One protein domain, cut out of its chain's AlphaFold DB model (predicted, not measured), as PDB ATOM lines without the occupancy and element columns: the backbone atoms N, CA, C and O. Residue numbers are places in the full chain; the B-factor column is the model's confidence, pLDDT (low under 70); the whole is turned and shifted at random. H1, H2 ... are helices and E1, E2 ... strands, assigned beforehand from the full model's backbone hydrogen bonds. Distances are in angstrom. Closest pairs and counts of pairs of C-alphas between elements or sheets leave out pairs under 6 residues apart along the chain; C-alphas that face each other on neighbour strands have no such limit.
ATOM      1  N   LYS A 191     -21.660   0.111  34.712       73.94
ATOM      2  CA  LYS A 191     -21.324  -0.959  33.763       73.94
ATOM      3  C   LYS A 191     -22.566  -1.668  33.216       73.94
ATOM      4  O   LYS A 191     -22.617  -1.932  32.021       73.94
ATOM      5  N   GLU A 192     -23.536  -1.975  34.071       76.31
ATOM      6  CA  GLU A 192     -24.801  -2.596  33.660       76.31
ATOM      7  C   GLU A 192     -25.625  -1.639  32.808       76.31
ATOM      8  O   GLU A 192     -26.175  -2.051  31.795       76.31
ATOM      9  N   LEU A 193     -25.616  -0.351  33.154       80.50
ATOM     10  CA  LEU A 193     -26.294   0.682  32.378       80.50
ATOM     11  C   LEU A 193     -25.653   0.894  30.995       80.50
ATOM     12  O   LEU A 193     -26.366   1.082  30.018       80.50
ATOM     13  N   ILE A 194     -24.319   0.811  30.886       75.25
ATOM     14  CA  ILE A 194     -23.615   0.819  29.588       75.25
ATOM     15  C   ILE A 194     -24.075  -0.354  28.716       75.25
ATOM     16  O   ILE A 194     -24.293  -0.167  27.528       75.25
ATOM     17  N   GLU A 195     -24.220  -1.552  29.291       70.25
ATOM     18  CA  GLU A 195     -24.646  -2.743  28.544       70.25
ATOM     19  C   GLU A 195     -26.129  -2.683  28.158       70.25
ATOM     20  O   GLU A 195     -26.464  -3.016  27.026       70.25
ATOM     21  N   LEU A 196     -27.002  -2.221  29.061       79.12
ATOM     22  CA  LEU A 196     -28.437  -2.062  28.809       79.12
ATOM     23  C   LEU A 196     -28.704  -1.063  27.679       79.12
ATOM     24  O   LEU A 196     -29.537  -1.302  26.813       79.12
ATOM     25  N   LEU A 197     -27.987   0.062  27.687       79.19
ATOM     26  CA  LEU A 197     -28.245   1.168  26.770       79.19
ATOM     27  C   LEU A 197     -27.431   1.101  25.476       79.19
ATOM     28  O   LEU A 197     -27.537   2.012  24.663       79.19
ATOM     29  N   GLN A 198     -26.589   0.085  25.275       72.88
ATOM     30  CA  GLN A 198     -25.621   0.043  24.167       72.88
ATOM     31  C   GLN A 198     -26.262   0.090  22.768       72.88
ATOM     32  O   GLN A 198     -25.610   0.524  21.821       72.88
ATOM     33  N   ASP A 199     -27.510  -0.370  22.650       66.94
ATOM     34  CA  ASP A 199     -28.219  -0.545  21.379       66.94
ATOM     35  C   ASP A 199     -29.251   0.565  21.110       66.94
ATOM     36  O   ASP A 199     -29.866   0.580  20.047       66.94
ATOM     37  N   VAL A 200     -29.401   1.516  22.040       75.19
ATOM     38  CA  VAL A 200     -30.331   2.646  21.929       75.19
ATOM     39  C   VAL A 200     -29.907   3.589  20.801       75.19
ATOM     40  O   VAL A 200     -28.755   4.026  20.752       75.19
ATOM     41  N   LYS A 201     -30.854   3.940  19.924       66.12
ATOM     42  CA  LYS A 201     -30.636   4.723  18.692       66.12
ATOM     43  C   LYS A 201     -31.183   6.144  18.747       66.12
ATOM     44  O   LYS A 201     -30.842   6.961  17.896       66.12
ATOM     45  N   GLY A 202     -32.041   6.452  19.715       73.62
ATOM     46  CA  GLY A 202     -32.687   7.757  19.821       73.62
ATOM     47  C   GLY A 202     -33.276   8.020  21.200       73.62
ATOM     48  O   GLY A 202     -33.411   7.110  22.013       73.62
ATOM     49  N   PHE A 203     -33.663   9.267  21.470       76.25
ATOM     50  CA  PHE A 203     -34.223   9.636  22.775       76.25
ATOM     51  C   PHE A 203     -35.571   8.980  23.082       76.25
ATOM     52  O   PHE A 203     -35.864   8.726  24.246       76.25
ATOM     53  N   ALA A 204     -36.386   8.685  22.065       78.31
ATOM     54  CA  ALA A 204     -37.631   7.943  22.257       78.31
ATOM     55  C   ALA A 204     -37.359   6.519  22.770       78.31
ATOM     56  O   ALA A 204     -37.919   6.114  23.784       78.31
ATOM     57  N   GLU A 205     -36.426   5.811  22.129       80.31
ATOM     58  CA  GLU A 205     -35.995   4.472  22.537       80.31
ATOM     59  C   GLU A 205     -35.265   4.499  23.885       80.31
ATOM     60  O   GLU A 205     -35.520   3.650  24.729       80.31
ATOM     61  N   LEU A 206     -34.431   5.514  24.142       83.75
ATOM     62  CA  LEU A 206     -33.779   5.695  25.442       83.75
ATOM     63  C   LEU A 206     -34.814   5.788  26.566       83.75
ATOM     64  O   LEU A 206     -34.687   5.109  27.580       83.75
ATOM     65  N   ARG A 207     -35.841   6.623  26.377       85.06
ATOM     66  CA  ARG A 207     -36.926   6.797  27.347       85.06
ATOM     67  C   ARG A 207     -37.731   5.514  27.530       85.06
ATOM     68  O   ARG A 207     -38.048   5.187  28.668       85.06
ATOM     69  N   ALA A 208     -38.015   4.787  26.450       82.56
ATOM     70  CA  ALA A 208     -38.696   3.496  26.516       82.56
ATOM     71  C   ALA A 208     -37.878   2.479  27.326       82.56
ATOM     72  O   ALA A 208     -38.357   1.991  28.339       82.56
ATOM     73  N   VAL A 209     -36.601   2.274  26.984       82.25
ATOM     74  CA  VAL A 209     -35.723   1.328  27.689       82.25
ATOM     75  C   VAL A 209     -35.572   1.696  29.166       82.25
ATOM     76  O   VAL A 209     -35.663   0.822  30.022       82.25
ATOM     77  N   LEU A 210     -35.372   2.973  29.506       85.25
ATOM     78  CA  LEU A 210     -35.278   3.388  30.912       85.25
ATOM     79  C   LEU A 210     -36.589   3.131  31.672       85.25
ATOM     80  O   LEU A 210     -36.548   2.613  32.788       85.25
ATOM     81  N   LYS A 211     -37.738   3.432  31.052       85.12
ATOM     82  CA  LYS A 211     -39.069   3.206  31.629       85.12
ATOM     83  C   LYS A 211     -39.370   1.719  31.826       85.12
ATOM     84  O   LYS A 211     -39.772   1.335  32.921       85.12
ATOM     85  N   ASP A 212     -39.124   0.893  30.814       81.56
ATOM     86  CA  ASP A 212     -39.376  -0.555  30.837       81.56
ATOM     87  C   ASP A 212     -38.519  -1.270  31.889       81.56
ATOM     88  O   ASP A 212     -38.901  -2.306  32.429       81.56
ATOM     89  N   ASN A 213     -37.366  -0.687  32.227       78.81
ATOM     90  CA  ASN A 213     -36.469  -1.187  33.267       78.81
ATOM     91  C   ASN A 213     -36.718  -0.538  34.646       78.81
ATOM     92  O   ASN A 213     -35.926  -0.747  35.564       78.81
ATOM     93  N   GLY A 214     -37.795   0.243  34.807       79.50
ATOM     94  CA  GLY A 214     -38.185   0.857  36.080       79.50
ATOM     95  C   GLY A 214     -37.187   1.889  36.612       79.50
ATOM     96  O   GLY A 214     -37.080   2.079  37.824       79.50
ATOM     97  N   LEU A 215     -36.414   2.525  35.728       84.06
ATOM     98  CA  LEU A 215     -35.400   3.504  36.101       84.06
ATOM     99  C   LEU A 215     -35.982   4.909  36.092       84.06
ATOM    100  O   LEU A 215     -36.631   5.314  35.136       84.06
ATOM    101  N   GLU A 216     -35.692   5.677  37.138       85.25
ATOM    102  CA  GLU A 216     -35.992   7.107  37.185       85.25
ATOM    103  C   GLU A 216     -34.843   7.888  36.520       85.25
ATOM    104  O   GLU A 216     -33.663   7.599  36.739       85.25
ATOM    105  N   TRP A 217     -35.156   8.893  35.698       88.62
ATOM    106  CA  TRP A 217     -34.155   9.742  35.044       88.62
ATOM    107  C   TRP A 217     -34.562  11.215  35.053       88.62
ATOM    108  O   TRP A 217     -35.735  11.555  35.184       88.62
ATOM    109  N   ARG A 218     -33.573  12.094  34.873       86.44
ATOM    110  CA  ARG A 218     -33.762  13.525  34.613       86.44
ATOM    111  C   ARG A 218     -33.071  13.932  33.319       86.44
ATOM    112  O   ARG A 218     -31.979  13.450  33.005       86.44
ATOM    113  N   GLU A 219     -33.723  14.822  32.583       83.94
ATOM    114  CA  GLU A 219     -33.162  15.478  31.405       83.94
ATOM    115  C   GLU A 219     -32.522  16.798  31.844       83.94
ATOM    116  O   GLU A 219     -33.176  17.656  32.432       83.94
ATOM    117  N   GLU A 220     -31.224  16.948  31.598       76.25
ATOM    118  CA  GLU A 220     -30.498  18.182  31.885       76.25
ATOM    119  C   GLU A 220     -30.514  19.075  30.650       76.25
ATOM    120  O   GLU A 220     -29.946  18.743  29.602       76.25
ATOM    121  N   VAL A 221     -31.170  20.224  30.789       59.47
ATOM    122  CA  VAL A 221     -31.293  21.226  29.731       59.47
ATOM    123  C   VAL A 221     -30.193  22.269  29.932       59.47
ATOM    124  O   VAL A 221     -30.363  23.256  30.638       59.47
ATOM    125  N   GLY A 222     -29.025  22.013  29.339       61.69
ATOM    126  CA  GLY A 222     -27.893  22.943  29.283       61.69
ATOM    127  C   GLY A 222     -27.369  23.119  27.853       61.69
ATOM    128  O   GLY A 222     -28.024  22.721  26.893       61.69
ATOM    129  N   LYS A 223     -26.157  23.677  27.700       53.72
ATOM    130  CA  LYS A 223     -25.510  23.910  26.386       53.72
ATOM    131  C   LYS A 223     -25.367  22.631  25.534       53.72
ATOM    132  O   LYS A 223     -25.355  22.720  24.314       53.72
ATOM    133  N   ASP A 224     -25.319  21.465  26.185       60.72
ATOM    134  CA  ASP A 224     -25.520  20.144  25.584       60.72
ATOM    135  C   ASP A 224     -26.709  19.477  26.305       60.72
ATOM    136  O   ASP A 224     -26.666  19.362  27.531       60.72
ATOM    137  N   LYS A 225     -27.742  19.004  25.590       67.88
ATOM    138  CA  LYS A 225     -28.802  18.174  26.198       67.88
ATOM    139  C   LYS A 225     -28.202  16.831  26.629       67.88
ATOM    140  O   LYS A 225     -27.569  16.168  25.811       67.88
ATOM    141  N   TYR A 226     -28.374  16.405  27.879       76.69
ATOM    142  CA  TYR A 226     -27.943  15.065  28.311       76.69
ATOM    143  C   TYR A 226     -28.867  14.462  29.370       76.69
ATOM    144  O   TYR A 226     -29.611  15.162  30.048       76.69
ATOM    145  N   PHE A 227     -28.816  13.137  29.500       83.88
ATOM    146  CA  PHE A 227     -29.661  12.368  30.412       83.88
ATOM    147  C   PHE A 227     -28.868  11.932  31.644       83.88
ATOM    148  O   PHE A 227     -27.663  11.654  31.571       83.88
ATOM    149  N   LYS A 228     -29.550  11.830  32.781       87.75
ATOM    150  CA  LYS A 228     -28.981  11.341  34.035       87.75
ATOM    151  C   LYS A 228     -29.944  10.354  34.683       87.75
ATOM    152  O   LYS A 228     -31.100  10.696  34.903       87.75
ATOM    153  N   VAL A 229     -29.470   9.148  34.988       88.00
ATOM    154  CA  VAL A 229     -30.263   8.131  35.697       88.00
ATOM    155  C   VAL A 229     -30.101   8.339  37.197       88.00
ATOM    156  O   VAL A 229     -28.971   8.433  37.691       88.00
ATOM    157  N   LEU A 230     -31.228   8.442  37.900       85.56
ATOM    158  CA  LEU A 230     -31.291   8.646  39.342       85.56
ATOM    159  C   LEU A 230     -31.037   7.315  40.049       85.56
ATOM    160  O   LEU A 230     -31.602   6.286  39.679       85.56
ATOM    161  N   ASN A 231     -30.159   7.320  41.052       77.31
ATOM    162  CA  ASN A 231     -29.779   6.100  41.762       77.31
ATOM    163  C   ASN A 231     -30.096   6.224  43.256       77.31
ATOM    164  O   ASN A 231     -29.402   6.927  43.990       77.31
ATOM    165  N   LYS A 232     -31.138   5.529  43.726       62.12
ATOM    166  CA  LYS A 232     -31.527   5.543  45.144       62.12
ATOM    167  C   LYS A 232     -30.433   4.859  45.978       62.12
ATOM    168  O   LYS A 232     -30.277   3.644  45.945       62.12
ATOM    169  N   GLY A 233     -29.650   5.661  46.704       61.88
ATOM    170  CA  GLY A 233     -28.596   5.200  47.620       61.88
ATOM    171  C   GLY A 233     -27.150   5.438  47.162       61.88
ATOM    172  O   GLY A 233     -26.232   5.180  47.941       61.88
ATOM    173  N   THR A 234     -26.906   5.951  45.949       66.25
ATOM    174  CA  THR A 234     -25.563   6.376  45.496       66.25
ATOM    175  C   THR A 234     -25.638   7.610  44.586       66.25
ATOM    176  O   THR A 234     -26.709   8.156  44.362       66.25
ATOM    177  N   ASN A 235     -24.499   8.088  44.073       76.19
ATOM    178  CA  ASN A 235     -24.497   9.200  43.125       76.19
ATOM    179  C   ASN A 235     -25.200   8.805  41.819       76.19
ATOM    180  O   ASN A 235     -24.866   7.786  41.211       76.19
ATOM    181  N   ASP A 236     -26.092   9.675  41.355       84.69
ATOM    182  CA  ASP A 236     -26.691   9.620  40.024       84.69
ATOM    183  C   ASP A 236     -25.658   9.392  38.907       84.69
ATOM    184  O   ASP A 236     -24.523   9.886  38.944       84.69
ATOM    185  N   ILE A 237     -26.083   8.706  37.848       84.19
ATOM    186  CA  ILE A 237     -25.212   8.323  36.738       84.19
ATOM    187  C   ILE A 237     -25.487   9.216  35.531       84.19
ATOM    188  O   ILE A 237     -26.530   9.123  34.888       84.19
ATOM    189  N   ASN A 238     -24.500  10.038  35.167       84.94
ATOM    190  CA  ASN A 238     -24.540  10.803  33.921       84.94
ATOM    191  C   ASN A 238     -24.423   9.851  32.719       84.94
ATOM    192  O   ASN A 238     -23.403   9.156  32.586       84.94
ATOM    193  N   LEU A 239     -25.396   9.897  31.802       84.50
ATOM    194  CA  LEU A 239     -25.371   9.210  30.501       84.50
ATOM    195  C   LEU A 239     -24.500   9.967  29.483       84.50
ATOM    196  O   LEU A 239     -24.858  10.155  28.325       84.50
ATOM    197  N   ARG A 240     -23.337  10.431  29.950       76.94
ATOM    198  CA  ARG A 240     -22.318  11.139  29.174       76.94
ATOM    199  C   ARG A 240     -20.937  10.560  29.474       76.94
ATOM    200  O   ARG A 240     -20.676  10.027  30.562       76.94
ATOM    201  N   GLY A 241     -20.033  10.697  28.509       66.94
ATOM    202  CA  GLY A 241     -18.636  10.285  28.638       66.94
ATOM    203  C   GLY A 241     -18.449   8.781  28.458       66.94
ATOM    204  O   GLY A 241     -19.259   8.124  27.818       66.94
ATOM    205  N   LYS A 242     -17.369   8.232  29.022       58.12
ATOM    206  CA  LYS A 242     -16.898   6.869  28.727       58.12
ATOM    207  C   LYS A 242     -17.977   5.789  28.924       58.12
ATOM    208  O   LYS A 242     -18.447   5.614  30.053       58.12
ATOM    209  N   GLY A 243     -18.311   5.064  27.859       64.88
ATOM    210  CA  GLY A 243     -19.368   4.047  27.787       64.88
ATOM    211  C   GLY A 243     -20.757   4.562  27.374       64.88
ATOM    212  O   GLY A 243     -21.645   3.752  27.140       64.88
ATOM    213  N   PHE A 244     -20.952   5.880  27.290       77.25
ATOM    214  CA  PHE A 244     -22.187   6.537  26.839       77.25
ATOM    215  C   PHE A 244     -21.901   7.549  25.721       77.25
ATOM    216  O   PHE A 244     -22.625   8.534  25.548       77.25
ATOM    217  N   GLU A 245     -20.801   7.354  24.990       72.94
ATOM    218  CA  GLU A 245     -20.433   8.204  23.860       72.94
ATOM    219  C   GLU A 245     -21.541   8.198  22.802       72.94
ATOM    220  O   GLU A 245     -21.886   9.263  22.305       72.94
ATOM    221  N   HIS A 246     -22.179   7.047  22.564       67.06
ATOM    222  CA  HIS A 246     -23.306   6.914  21.637       67.06
ATOM    223  C   HIS A 246     -24.532   7.728  22.063       67.06
ATOM    224  O   HIS A 246     -25.135   8.413  21.245       67.06
ATOM    225  N   ILE A 247     -24.854   7.746  23.359       74.25
ATOM    226  CA  ILE A 247     -25.941   8.576  23.907       74.25
ATOM    227  C   ILE A 247     -25.603  10.069  23.774       74.25
ATOM    228  O   ILE A 247     -26.474  10.891  23.496       74.25
ATOM    229  N   SER A 248     -24.319  10.412  23.910       68.75
ATOM    230  CA  SER A 248     -23.811  11.778  23.721       68.75
ATOM    231  C   SER A 248     -23.752  12.211  22.244       68.75
ATOM    232  O   SER A 248     -23.569  13.396  21.965       68.75
ATOM    233  N   GLU A 249     -23.827  11.270  21.299       64.38
ATOM    234  CA  GLU A 249     -23.908  11.534  19.855       64.38
ATOM    235  C   GLU A 249     -25.362  11.675  19.399       64.38
ATOM    236  O   GLU A 249     -25.666  12.613  18.662       64.38
ATOM    237  N   ILE A 250     -26.271  10.853  19.943       65.88
ATOM    238  CA  ILE A 250     -27.730  11.019  19.796       65.88
ATOM    239  C   ILE A 250     -28.152  12.430  20.222       65.88
ATOM    240  O   ILE A 250     -28.954  13.074  19.550       65.88
ATOM    241  N   SER A 251     -27.565  12.955  21.301       60.31
ATOM    242  CA  SER A 251     -27.878  14.298  21.793       60.31
ATOM    243  C   SER A 251     -27.425  15.451  20.900       60.31
ATOM    244  O   SER A 251     -27.782  16.595  21.173       60.31
ATOM    245  N   LYS A 252     -26.636  15.174  19.858       58.56
ATOM    246  CA  LYS A 252     -26.115  16.171  18.912       58.56
ATOM    247  C   LYS A 252     -26.857  16.181  17.575       58.56
ATOM    248  O   LYS A 252     -26.358  16.794  16.638       58.56
ATOM    249  N   ASP A 253     -27.992  15.484  17.479       51.47
ATOM    250  CA  ASP A 253     -28.827  15.377  16.267       51.47
ATOM    251  C   ASP A 253     -28.084  14.814  15.037       51.47
ATOM    252  O   ASP A 253     -28.509  14.925  13.889       51.47
ATOM    253  N   LYS A 254     -26.942  14.161  15.279       48.25
ATOM    254  CA  LYS A 254     -26.198  13.393  14.284       48.25
ATOM    255  C   LYS A 254     -26.629  11.947  14.454       48.25
ATOM    256  O   LYS A 254     -26.029  11.222  15.244       48.25
ATOM    257  N   GLY A 255     -27.722  11.568  13.792       45.06
ATOM    258  CA  GLY A 255     -28.263  10.208  13.832       45.06
ATOM    259  C   GLY A 255     -27.155   9.153  13.752       45.06
ATOM    260  O   GLY A 255     -26.222   9.267  12.957       45.06
ATOM    261  N   MET A 256     -27.223   8.143  14.617       44.00
ATOM    262  CA  MET A 256     -26.149   7.170  14.769       44.00
ATOM    263  C   MET A 256     -26.609   5.803  14.247       44.00
ATOM    264  O   MET A 256     -27.488   5.162  14.818       44.00
ATOM    265  N   HIS A 257     -26.004   5.332  13.156       49.28
ATOM    266  CA  HIS A 257     -26.224   3.974  12.653       49.28
ATOM    267  C   HIS A 257     -25.485   2.958  13.543       49.28
ATOM    268  O   HIS A 257     -24.273   3.080  13.733       49.28
ATOM    269  N   LEU A 258     -26.181   1.938  14.063       59.72
ATOM    270  CA  LEU A 258     -25.559   0.785  14.733       59.72
ATOM    271  C   LEU A 258     -24.543   0.107  13.801       59.72
ATOM    272  O   LEU A 258     -24.755   0.031  12.592       59.72
ATOM    273  N   ASN A 259     -23.490  -0.506  14.352       66.81
ATOM    274  CA  ASN A 259     -22.525  -1.263  13.537       66.81
ATOM    275  C   ASN A 259     -23.186  -2.365  12.691       66.81
ATOM    276  O   ASN A 259     -22.742  -2.642  11.584       66.81
ATOM    277  N   LYS A 260     -24.284  -2.959  13.176       64.69
ATOM    278  CA  LYS A 260     -25.054  -3.951  12.416       64.69
ATOM    279  C   LYS A 260     -25.749  -3.352  11.185       64.69
ATOM    280  O   LYS A 260     -25.800  -4.012  10.146       64.69
TER     281      LYS A 260
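This is residues 191 to 260 of the 749 residues of the protein "Relaxase" of methanotrophic endosymbiont of Bathymodiolus azoricus (Menez Gwen) (UniProt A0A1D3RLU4). Picture a small two-stranded hairpin, E1 and E2, with H2 near one part of it, H3 near the first residue of E2, and H1 set off from both strands; no helix touches another. After E2 a long loop, residues 230 to 244, runs away from the hairpin and folds back beside E2, where residues 237 to 238 pair with residues 228 to 229, antiparallel. The printed part has 70 residues, with three named helices and two named strands in the order H1, H2, E1, E2, H3; the sheet's order is E1 - E2, antiparallel. The class is mixed, helices and strands, with 30 residues, under half, in named elements. The whole is compact, with a radius of gyration of the C-alphas of 11.6 A and a rounded outline of 35 by 28 by 21 A.

Start at H1, residues 191 to 196, and go on to H2, residues 203 to 212; they are only just apart, the closest C-alphas being 8.1 A from each other. Next come E1, residues 217 to 220, and E2, residues 226 to 229, antiparallel neighbours at 154 degrees that form a hairpin. Look there for N 218 and O 228, 2.8 A apart, and N 228 and O 218, 2.9 A apart, both within hydrogen-bond range. H2 and E2 are near each other, with 5 pairs of C-alphas within 10 A. The closest C-alphas of H2 and E1 are those of Leu 210 and Trp 217, 7.7 A apart. Last comes H3, residues 245 to 250; its closest C-alpha to E2 is that of Ser 248, 7.0 A from that of Tyr 226. H2 and H3 are close but not clearly touching, with the C-alphas of Phe 203 and Ile 250 at 7.3 A, and they run opposite ways at a steep tilt of 63 degrees. H1 is apart from E1, E2 and H3. In H1, H2 and H3 every O i to N i+4 pair is within hydrogen-bond range.

Find C-alpha 191 at (-21.324, -0.959, 33.763); from there H1 runs 8.7 A. H2 begins at C-alpha 203, (-34.223, 9.636, 22.775), and is 14.0 A long. E1 measures 9.7 A and E2 10.4 A. H3 measures 8.8 A and ends at C-alpha 250, (-27.730, 11.019, 19.796).

The two C-alphas farthest apart, those of Gly 233 and Lys 260, are 36.5 A from each other. The printed part has no cut. The link from E2 to H3, 15 residues, is long. The mean pLDDT of the printed part is 72.7, and 27 residues are under 70, among them 221 to 225 and 248 to 260.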